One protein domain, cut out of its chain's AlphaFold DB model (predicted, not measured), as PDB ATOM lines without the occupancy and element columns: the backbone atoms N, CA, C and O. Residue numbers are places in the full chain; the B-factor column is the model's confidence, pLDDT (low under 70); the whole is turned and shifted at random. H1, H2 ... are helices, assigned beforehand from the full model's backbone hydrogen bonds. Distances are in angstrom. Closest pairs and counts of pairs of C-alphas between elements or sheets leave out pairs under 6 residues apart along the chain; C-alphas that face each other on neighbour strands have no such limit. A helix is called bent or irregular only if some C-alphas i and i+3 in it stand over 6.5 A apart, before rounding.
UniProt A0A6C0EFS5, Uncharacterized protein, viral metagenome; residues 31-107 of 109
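AT A GLANCE: This is residues 31 to 107 of the 109 residues of an uncharacterized protein of viral metagenome (UniProt A0A6C0EFS5). Look first for three helices, H1, H3 and H4, set crosswise to one another with their centres at the corners of a triangle: H1 crosses a strongly kinked H3, and H4 packs on the part of H3 that follows the kink. The short H2 turns the corner after H1, at one end of the longest axis, and leads into H3. The printed part has 77 residues, with four named helices in the order H1, H2, H3, H4 and no named strand; its class is all helix. It is compact, with a radius of gyration of the C-alphas of 11.7 A, and only just elongated, spanning 32 by 21 by 20 A.

HOW THE PARTS SIT: Begin at H1, residues 31 to 50, and go on to H2, residues 52 to 58. These two touch only at the corner by their link, H1 with residues 47 to 49 alone; the closest C-alphas are those of Ile 48 and Phe 54, 4.9 A apart, and the lines stand about perpendicular at 76 degrees. Next comes H3, residues 61 to 83, which meets H2 only through their link. H3 touches H1, with the C-alphas of Thr 37 and Tyr 73 closest at 5.5 A; they run opposite ways at a steep tilt of 58 degrees. Last comes H4, residues 94 to 107. H3 touches it with residues 75 to 79 alone, at a steep tilt of 64 degrees, opposite ways; their closest C-alphas, of Leu 75 and Phe 101, are 7.3 A apart. H1 and H4 are close but not clearly touching, with the C-alphas of Leu 44 and Lys 98 closest at 7.9 A; their lines stand at 72 degrees, only just about perpendicular. H2 and H4 are also close but not clearly touching, with the C-alphas of Phe 54 and Tyr 102 closest at 7.2 A. In the backbone of H1 every O i to N i+4 pair is within hydrogen-bond range; in H3 it is 17 of 19, in H4 9 of 10, and in H2 0 of 3, beside 3 of 4 O i to N i+3 pairs.

IN THESE COORDINATES: Find C-alpha 31 at (98.052, 126.423, 113.621); from there H1 runs 28.6 A to C-alpha 50 at (101.430, 126.688, 85.248). H2 is irregular, with C-alphas 53 and 56 7.5 A apart. H3 spans 28.1 A from Ile 61 to Thr 83; it is irregular, with C-alphas 66 and 69 8.0 A apart, and has a kink of 75 degrees near residue 68. H4 covers 20.0 A and ends at C-alpha 107, at (81.071, 126.439, 90.663).

THE WHOLE: Look for the C-alphas farthest apart at Lys 59 and His 84, 33.0 A. The links from H1 to H2 and from H2 to H3 are tight, and the ten residues between H3 and H4 make a short link. The printed part has no cut; its mean pLDDT is 92.9, and no printed residue is under 70.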
ATOM      1  N   ASN A  31      96.762 126.155 114.253       94.56
ATOM      2  CA  ASN A  31      98.052 126.423 113.621       94.56
ATOM      3  C   ASN A  31      98.244 125.493 112.427       94.56
ATOM      4  O   ASN A  31      98.555 125.978 111.337       94.56
ATOM      5  N   LEU A  32      97.938 124.204 112.596       93.69
ATOM      6  CA  LEU A  32      97.935 123.235 111.502       93.69
ATOM      7  C   LEU A  32      96.976 123.661 110.384       93.69
ATOM      8  O   LEU A  32      97.365 123.714 109.218       93.69
ATOM      9  N   GLN A  33      95.744 124.046 110.733       95.06
ATOM     10  CA  GLN A  33      94.757 124.518 109.756       95.06
ATOM     11  C   GLN A  33      95.271 125.709 108.941       95.06
ATOM     12  O   GLN A  33      95.142 125.730 107.712       95.06
ATOM     13  N   LYS A  34      95.866 126.710 109.605       96.06
ATOM     14  CA  LYS A  34      96.439 127.892 108.943       96.06
ATOM     15  C   LYS A  34      97.597 127.512 108.027       96.06
ATOM     16  O   LYS A  34      97.650 127.988 106.893       96.06
ATOM     17  N   ASP A  35      98.497 126.660 108.499       96.62
ATOM     18  CA  ASP A  35      99.682 126.244 107.759       96.62
ATOM     19  C   ASP A  35      99.315 125.431 106.506       96.62
ATOM     20  O   ASP A  35      99.739 125.740 105.391       96.62
ATOM     21  N   VAL A  36      98.424 124.448 106.649       96.25
ATOM     22  CA  VAL A  36      97.897 123.653 105.532       96.25
ATOM     23  C   VAL A  36      97.113 124.525 104.548       96.25
ATOM     24  O   VAL A  36      97.309 124.415 103.337       96.25
ATOM     25  N   THR A  37      96.290 125.457 105.036       97.44
ATOM     26  CA  THR A  37      95.585 126.420 104.172       97.44
ATOM     27  C   THR A  37      96.571 127.255 103.358       97.44
ATOM     28  O   THR A  37      96.414 127.389 102.145       97.44
ATOM     29  N   LYS A  38      97.619 127.788 103.996       97.00
ATOM     30  CA  LYS A  38      98.647 128.595 103.326       97.00
ATOM     31  C   LYS A  38      99.407 127.782 102.279       97.00
ATOM     32  O   LYS A  38      99.674 128.291 101.191       97.00
ATOM     33  N   PHE A  39      99.719 126.522 102.581       96.62
ATOM     34  CA  PHE A  39     100.333 125.595 101.634       96.62
ATOM     35  C   PHE A  39      99.467 125.412 100.380       96.62
ATOM     36  O   PHE A  39      99.941 125.632  99.263       96.62
ATOM     37  N   PHE A  40      98.184 125.080 100.550       97.00
ATOM     38  CA  PHE A  40      97.282 124.863  99.417       97.00
ATOM     39  C   PHE A  40      96.939 126.139  98.660       97.00
ATOM     40  O   PHE A  40      96.737 126.081  97.452       97.00
ATOM     41  N   TYR A  41      96.927 127.290  99.328       97.19
ATOM     42  CA  TYR A  41      96.776 128.575  98.661       97.19
ATOM     43  C   TYR A  41      97.944 128.858  97.710       97.19
ATOM     44  O   TYR A  41      97.723 129.140  96.535       97.19
ATOM     45  N   LYS A  42      99.189 128.670  98.169       96.00
ATOM     46  CA  LYS A  42     100.372 128.787  97.300       96.00
ATOM     47  C   LYS A  42     100.322 127.801  96.131       96.00
ATOM     48  O   LYS A  42     100.620 128.174  95.001       96.00
ATOM     49  N   LYS A  43      99.919 126.551  96.386       95.31
ATOM     50  CA  LYS A  43      99.755 125.541  95.329       95.31
ATOM     51  C   LYS A  43      98.659 125.908  94.335       95.31
ATOM     52  O   LYS A  43      98.849 125.684  93.148       95.31
ATOM     53  N   LEU A  44      97.550 126.484  94.793       95.19
ATOM     54  CA  LEU A  44      96.479 126.939  93.917       95.19
ATOM     55  C   LEU A  44      96.972 128.032  92.964       95.19
ATOM     56  O   LEU A  44      96.721 127.923  91.769       95.19
ATOM     57  N   LEU A  45      97.694 129.038  93.467       94.75
ATOM     58  CA  LEU A  45      98.281 130.079  92.616       94.75
ATOM     59  C   LEU A  45      99.238 129.480  91.579       94.75
ATOM     60  O   LEU A  45      99.132 129.807  90.402       94.75
ATOM     61  N   LEU A  46     100.086 128.537  92.001       94.38
ATOM     62  CA  LEU A  46     100.998 127.816  91.111       94.38
ATOM     63  C   LEU A  46     100.252 127.033  90.020       94.38
ATOM     64  O   LEU A  46     100.616 127.072  88.851       94.38
ATOM     65  N   TRP A  47      99.175 126.331  90.381       94.62
ATOM     66  CA  TRP A  47      98.354 125.621  89.400       94.62
ATOM     67  C   TRP A  47      97.688 126.586  88.430       94.62
ATOM     68  O   TRP A  47      97.637 126.293  87.244       94.62
ATOM     69  N   ILE A  48      97.218 127.741  88.902       93.44
ATOM     70  CA  ILE A  48      96.634 128.753  88.022       93.44
ATOM     71  C   ILE A  48      97.683 129.335  87.077       93.44
ATOM     72  O   ILE A  48      97.332 129.631  85.943       93.44
ATOM     73  N   SER A  49      98.944 129.490  87.488       91.94
ATOM     74  CA  SER A  49      99.991 129.994  86.594       91.94
ATOM     75  C   SER A  49     100.462 128.951  85.576       91.94
ATOM     76  O   SER A  49     100.594 129.284  84.398       91.94
ATOM     77  N   GLU A  50     100.693 127.709  86.014       93.44
ATOM     78  CA  GLU A  50     101.430 126.688  85.248       93.44
ATOM     79  C   GLU A  50     100.548 125.637  84.558       93.44
ATOM     80  O   GLU A  50     100.961 125.064  83.553       93.44
ATOM     81  N   ASP A  51      99.362 125.330  85.090       91.38
ATOM     82  CA  ASP A  51      98.516 124.252  84.571       91.38
ATOM     83  C   ASP A  51      97.459 124.799  83.608       91.38
ATOM     84  O   ASP A  51      96.540 125.511  84.019       91.38
ATOM     85  N   ASN A  52      97.530 124.377  82.342       90.81
ATOM     86  CA  ASN A  52      96.573 124.754  81.297       90.81
ATOM     87  C   ASN A  52      95.112 124.455  81.689       90.81
ATOM     88  O   ASN A  52      94.192 125.168  81.290       90.81
ATOM     89  N   ASN A  53      94.861 123.441  82.528       88.12
ATOM     90  CA  ASN A  53      93.508 123.148  83.010       88.12
ATOM     91  C   ASN A  53      92.930 124.295  83.857       88.12
ATOM     92  O   ASN A  53      91.714 124.477  83.913       88.12
ATOM     93  N   PHE A  54      93.779 125.076  84.525       92.38
ATOM     94  CA  PHE A  54      93.374 126.188  85.380       92.38
ATOM     95  C   PHE A  54      93.367 127.544  84.655       92.38
ATOM     96  O   PHE A  54      93.007 128.546  85.274       92.38
ATOM     97  N   ASP A  55      93.651 127.591  83.348       90.12
ATOM     98  CA  ASP A  55      93.725 128.836  82.565       90.12
ATOM     99  C   ASP A  55      92.466 129.699  82.674       90.12
ATOM    100  O   ASP A  55      92.538 130.927  82.771       90.12
ATOM    101  N   LYS A  56      91.288 129.069  82.744       89.75
ATOM    102  CA  LYS A  56      90.012 129.784  82.906       89.75
ATOM    103  C   LYS A  56      89.950 130.632  84.182       89.75
ATOM    104  O   LYS A  56      89.228 131.628  84.221       89.75
ATOM    105  N   PHE A  57      90.721 130.276  85.209       91.81
ATOM    106  CA  PHE A  57      90.790 131.002  86.474       91.81
ATOM    107  C   PHE A  57      91.824 132.132  86.468       91.81
ATOM    108  O   PHE A  57      91.727 133.008  87.326       91.81
ATOM    109  N   LYS A  58      92.744 132.198  85.489       89.75
ATOM    110  CA  LYS A  58      93.708 133.312  85.352       89.75
ATOM    111  C   LYS A  58      92.994 134.663  85.265       89.75
ATOM    112  O   LYS A  58      93.387 135.621  85.916       89.75
ATOM    113  N   LYS A  59      91.853 134.718  84.568       89.44
ATOM    114  CA  LYS A  59      91.002 135.924  84.473       89.44
ATOM    115  C   LYS A  59      90.416 136.377  85.818       89.44
ATOM    116  O   LYS A  59      89.918 137.493  85.926       89.44
ATOM    117  N   LYS A  60      90.409 135.505  86.827       89.38
ATOM    118  CA  LYS A  60      89.887 135.764  88.175       89.38
ATOM    119  C   LYS A  60      91.008 135.860  89.215       89.38
ATOM    120  O   LYS A  60      90.697 135.897  90.405       89.38
ATOM    121  N   ILE A  61      92.275 135.929  88.789       88.56
ATOM    122  CA  ILE A  61      93.434 135.891  89.686       88.56
ATOM    123  C   ILE A  61      93.367 136.979  90.758       88.56
ATOM    124  O   ILE A  61      93.457 136.639  91.927       88.56
ATOM    125  N   ASN A  62      93.012 138.221  90.411       88.75
ATOM    126  CA  ASN A  62      92.895 139.319  91.382       88.75
ATOM    127  C   ASN A  62      91.904 139.001  92.519       88.75
ATOM    128  O   ASN A  62      92.132 139.335  93.679       88.75
ATOM    129  N   LYS A  63      90.788 138.325  92.211       89.31
ATOM    130  CA  LYS A  63      89.809 137.914  93.230       89.31
ATOM    131  C   LYS A  63      90.347 136.766  94.087       89.31
ATOM    132  O   LYS A  63      90.092 136.720  95.286       89.31
ATOM    133  N   ILE A  64      91.087 135.846  93.473       90.19
ATOM    134  CA  ILE A  64      91.750 134.740  94.169       90.19
ATOM    135  C   ILE A  64      92.902 135.264  95.035       90.19
ATOM    136  O   ILE A  64      93.118 134.732  96.110       90.19
ATOM    137  N   GLU A  65      93.603 136.319  94.649       89.88
ATOM    138  CA  GLU A  65      94.680 136.890  95.460       89.88
ATOM    139  C   GLU A  65      94.150 137.598  96.710       89.88
ATOM    140  O   GLU A  65      94.705 137.435  97.796       89.88
ATOM    141  N   ASN A  66      93.025 138.306  96.577       90.44
ATOM    142  CA  ASN A  66      92.401 139.023  97.689       90.44
ATOM    143  C   ASN A  66      91.690 138.082  98.677       90.44
ATOM    144  O   ASN A  66      91.901 138.175  99.884       90.44
ATOM    145  N   ASP A  67      90.872 137.145  98.179       92.56
ATOM    146  CA  ASP A  67      90.015 136.289  99.019       92.56
ATOM    147  C   ASP A  67      90.457 134.815  99.069       92.56
ATOM    148  O   ASP A  67      89.833 133.982  99.739       92.56
ATOM    149  N   GLY A  68      91.523 134.438  98.360       91.19
ATOM    150  CA  GLY A  68      91.843 133.035  98.090       91.19
ATOM    151  C   GLY A  68      92.199 132.223  99.316       91.19
ATOM    152  O   GLY A  68      91.806 131.063  99.383       91.19
ATOM    153  N   ILE A  69      92.854 132.806 100.325       95.12
ATOM    154  CA  ILE A  69      93.122 132.098 101.588       95.12
ATOM    155  C   ILE A  69      91.804 131.667 102.246       95.12
ATOM    156  O   ILE A  69      91.662 130.515 102.658       95.12
ATOM    157  N   ARG A  70      90.812 132.565 102.294       95.50
ATOM    158  CA  ARG A  70      89.488 132.267 102.854       95.50
ATOM    159  C   ARG A  70      88.760 131.218 102.015       95.50
ATOM    160  O   ARG A  70      88.177 130.291 102.578       95.50
ATOM    161  N   ILE A  71      88.804 131.341 100.687       94.94
ATOM    162  CA  ILE A  71      88.192 130.372  99.766       94.94
ATOM    163  C   ILE A  71      88.815 128.986  99.964       94.94
ATOM    164  O   ILE A  71      88.088 128.014 100.162       94.94
ATOM    165  N   VAL A  72      90.146 128.894  99.974       96.69
ATOM    166  CA  VAL A  72      90.896 127.645 100.170       96.69
ATOM    167  C   VAL A  72      90.540 127.011 101.507       96.69
ATOM    168  O   VAL A  72      90.195 125.834 101.531       96.69
ATOM    169  N   TYR A  73      90.519 127.778 102.598       96.69
ATOM    170  CA  TYR A  73      90.115 127.266 103.909       96.69
ATOM    171  C   TYR A  73      88.705 126.655 103.885       96.69
ATOM    172  O   TYR A  73      88.502 125.531 104.348       96.69
ATOM    173  N   ILE A  74      87.728 127.356 103.297       95.69
ATOM    174  CA  ILE A  74      86.346 126.864 103.184       95.69
ATOM    175  C   ILE A  74      86.288 125.580 102.347       95.69
ATOM    176  O   ILE A  74      85.551 124.654 102.689       95.69
ATOM    177  N   LEU A  75      87.045 125.514 101.249       96.12
ATOM    178  CA  LEU A  75      87.104 124.333 100.392       96.12
ATOM    179  C   LEU A  75      87.731 123.139 101.118       96.12
ATOM    180  O   LEU A  75      87.147 122.057 101.090       96.12
ATOM    181  N   LEU A  76      88.857 123.331 101.803       96.19
ATOM    182  CA  LEU A  76      89.508 122.279 102.585       96.19
ATOM    183  C   LEU A  76      88.603 121.779 103.710       96.19
ATOM    184  O   LEU A  76      88.397 120.575 103.832       96.19
ATOM    185  N   LYS A  77      87.956 122.685 104.452       95.25
ATOM    186  CA  LYS A  77      86.992 122.310 105.491       95.25
ATOM    187  C   LYS A  77      85.850 121.467 104.918       95.25
ATOM    188  O   LYS A  77      85.527 120.423 105.475       95.25
ATOM    189  N   LYS A  78      85.280 121.867 103.773       94.88
ATOM    190  CA  LYS A  78      84.247 121.082 103.071       94.88
ATOM    191  C   LYS A  78      84.755 119.708 102.627       94.88
ATOM    192  O   LYS A  78      83.992 118.745 102.660       94.88
ATOM    193  N   PHE A  79      86.005 119.614 102.185       95.06
ATOM    194  CA  PHE A  79      86.616 118.352 101.775       95.06
ATOM    195  C   PHE A  79      86.771 117.401 102.966       95.06
ATOM    196  O   PHE A  79      86.293 116.269 102.901       95.06
ATOM    197  N   ILE A  80      87.329 117.889 104.075       93.38
ATOM    198  CA  ILE A  80      87.500 117.129 105.322       93.38
ATOM    199  C   ILE A  80      86.151 116.623 105.836       93.38
ATOM    200  O   ILE A  80      85.994 115.432 106.078       93.38
ATOM    201  N   THR A  81      85.127 117.483 105.888       91.38
ATOM    202  CA  THR A  81      83.787 117.073 106.356       91.38
ATOM    203  C   THR A  81      83.139 115.978 105.509       91.38
ATOM    204  O   THR A  81      82.253 115.288 105.993       91.38
ATOM    205  N   ARG A  82      83.537 115.836 104.238       91.38
ATOM    206  CA  ARG A  82      82.965 114.848 103.310       91.38
ATOM    207  C   ARG A  82      83.755 113.548 103.246       91.38
ATOM    208  O   ARG A  82      83.193 112.531 102.867       91.38
ATOM    209  N   THR A  83      85.054 113.611 103.509       90.06
ATOM    210  CA  THR A  83      85.984 112.490 103.307       90.06
ATOM    211  C   THR A  83      86.505 111.911 104.613       90.06
ATOM    212  O   THR A  83      87.098 110.842 104.590       90.06
ATOM    213  N   HIS A  84      86.296 112.607 105.734       87.94
ATOM    214  CA  HIS A  84      86.833 112.272 107.056       87.94
ATOM    215  C   HIS A  84      88.370 112.214 107.130       87.94
ATOM    216  O   HIS A  84      88.919 111.803 108.147       87.94
ATOM    217  N   ILE A  85      89.067 112.687 106.092       89.19
ATOM    218  CA  ILE A  85      90.520 112.890 106.097       89.19
ATOM    219  C   ILE A  85      90.830 114.061 107.029       89.19
ATOM    220  O   ILE A  85      90.166 115.095 106.948       89.19
ATOM    221  N   ASN A  86      91.817 113.916 107.909       90.81
ATOM    222  CA  ASN A  86      92.196 114.985 108.831       90.81
ATOM    223  C   ASN A  86      93.033 116.079 108.131       90.81
ATOM    224  O   ASN A  86      93.480 115.924 106.995       90.81
ATOM    225  N   TRP A  87      93.251 117.210 108.806       92.38
ATOM    226  CA  TRP A  87      94.021 118.327 108.238       92.38
ATOM    227  C   TRP A  87      95.476 117.982 107.892       92.38
ATOM    228  O   TRP A  87      96.011 118.546 106.935       92.38
ATOM    229  N   TYR A  88      96.104 117.086 108.655       89.25
ATOM    230  CA  TYR A  88      97.500 116.688 108.475       89.25
ATOM    231  C   TYR A  88      97.685 115.922 107.156       89.25
ATOM    232  O   TYR A  88      98.498 116.308 106.313       89.25
ATOM    233  N   ASP A  89      96.813 114.945 106.915       90.75
ATOM    234  CA  ASP A  89      96.858 114.029 105.771       90.75
ATOM    235  C   ASP A  89      96.493 114.697 104.435       90.75
ATOM    236  O   ASP A  89      96.655 114.118 103.356       90.75
ATOM    237  N   LEU A  90      95.985 115.935 104.454       92.94
ATOM    238  CA  LEU A  90      95.631 116.653 103.227       92.94
ATOM    239  C   LEU A  90      96.829 116.799 102.281       92.94
ATOM    240  O   LEU A  90      96.658 116.736 101.063       92.94
ATOM    241  N   ARG A  91      98.037 116.989 102.822       91.69
ATOM    242  CA  ARG A  91      99.254 117.193 102.021       91.69
ATOM    243  C   ARG A  91      99.596 115.976 101.173       91.69
ATOM    244  O   ARG A  91      99.926 116.138  99.998       91.69
ATOM    245  N   ASP A  92      99.412 114.788 101.728       90.31
ATOM    246  CA  ASP A  92      99.668 113.523 101.038       90.31
ATOM    247  C   ASP A  92      98.602 113.239  99.973       90.31
ATOM    248  O   ASP A  92      98.855 112.611  98.944       90.31
ATOM    249  N   ASN A  93      97.415 113.826 100.140       90.62
ATOM    250  CA  ASN A  93      96.277 113.694  99.236       90.62
ATOM    251  C   ASN A  93      96.185 114.815  98.178       90.62
ATOM    252  O   ASN A  93      95.107 115.106  97.645       90.62
ATOM    253  N   TYR A  94      97.315 115.436  97.810       89.62
ATOM    254  CA  TYR A  94      97.344 116.630  96.952       89.62
ATOM    255  C   TYR A  94      96.620 116.461  95.601       89.62
ATOM    256  O   TYR A  94      95.993 117.408  95.121       89.62
ATOM    257  N   LYS A  95      96.676 115.272  94.978       91.75
ATOM    258  CA  LYS A  95      96.022 114.996  93.682       91.75
ATOM    259  C   LYS A  95      94.500 115.089  93.787       91.75
ATOM    260  O   LYS A  95      93.852 115.691  92.928       91.75
ATOM    261  N   LEU A  96      93.937 114.521  94.855       93.81
ATOM    262  CA  LEU A  96      92.501 114.558  95.126       93.81
ATOM    263  C   LEU A  96      92.048 115.989  95.405       93.81
ATOM    264  O   LEU A  96      91.047 116.439  94.843       93.81
ATOM    265  N   ILE A  97      92.826 116.731  96.196       95.19
ATOM    266  CA  ILE A  97      92.528 118.127  96.524       95.19
ATOM    267  C   ILE A  97      92.597 119.011  95.282       95.19
ATOM    268  O   ILE A  97      91.692 119.812  95.064       95.19
ATOM    269  N   LYS A  98      93.599 118.825  94.415       95.25
ATOM    270  CA  LYS A  98      93.700 119.549  93.140       95.25
ATOM    271  C   LYS A  98      92.455 119.341  92.276       95.25
ATOM    272  O   LYS A  98      91.853 120.311  91.817       95.25
ATOM    273  N   LYS A  99      92.024 118.084  92.102       94.81
ATOM    274  CA  LYS A  99      90.798 117.748  91.357       94.81
ATOM    275  C   LYS A  99      89.557 118.368  92.008       94.81
ATOM    276  O   LYS A  99      88.710 118.929  91.315       94.81
ATOM    277  N   PHE A 100      89.460 118.306  93.334       95.50
ATOM    278  CA  PHE A 100      88.358 118.905  94.082       95.50
ATOM    279  C   PHE A 100      88.307 120.431  93.917       95.50
ATOM    280  O   PHE A 100      87.235 120.981  93.661       95.50
ATOM    281  N   PHE A 101      89.452 121.114  94.000       94.75
ATOM    282  CA  PHE A 101      89.560 122.562  93.801       94.75
ATOM    283  C   PHE A 101      89.140 122.952  92.393       94.75
ATOM    284  O   PHE A 101      88.322 123.854  92.247       94.75
ATOM    285  N   TYR A 102      89.617 122.237  91.374       94.19
ATOM    286  CA  TYR A 102      89.215 122.478  89.991       94.19
ATOM    287  C   TYR A 102      87.685 122.454  89.823       94.19
ATOM    288  O   TYR A 102      87.090 123.394  89.287       94.19
ATOM    289  N   ILE A 103      87.028 121.414  90.350       94.19
ATOM    290  CA  ILE A 103      85.568 121.265  90.270       94.19
ATOM    291  C   ILE A 103      84.859 122.383  91.044       94.19
ATOM    292  O   ILE A 103      83.909 122.979  90.543       94.19
ATOM    293  N   LYS A 104      85.300 122.681  92.271       93.56
ATOM    294  CA  LYS A 104      84.589 123.623  93.145       93.56
ATOM    295  C   LYS A 104      84.810 125.082  92.789       93.56
ATOM    296  O   LYS A 104      83.856 125.846  92.878       93.56
ATOM    297  N   LEU A 105      85.999 125.465  92.340       91.25
ATOM    298  CA  LEU A 105      86.249 126.823  91.861       91.25
ATOM    299  C   LEU A 105      85.414 127.130  90.615       91.25
ATOM    300  O   LEU A 105      84.883 128.227  90.517       91.25
ATOM    301  N   SER A 106      85.201 126.140  89.739       89.62
ATOM    302  CA  SER A 106      84.308 126.267  88.571       89.62
ATOM    303  C   SER A 106      82.836 126.495  88.932       89.62
ATOM    304  O   SER A 106      82.051 126.855  88.070       89.62
ATOM    305  N   SER A 107      82.434 126.204  90.172       87.50
ATOM    306  CA  SER A 107      81.071 126.439  90.663       87.50
ATOM    307  C   SER A 107      80.941 127.770  91.409       87.50
ATOM    308  O   SER A 107      79.823 128.195  91.684       87.50
TER     309      SER A 107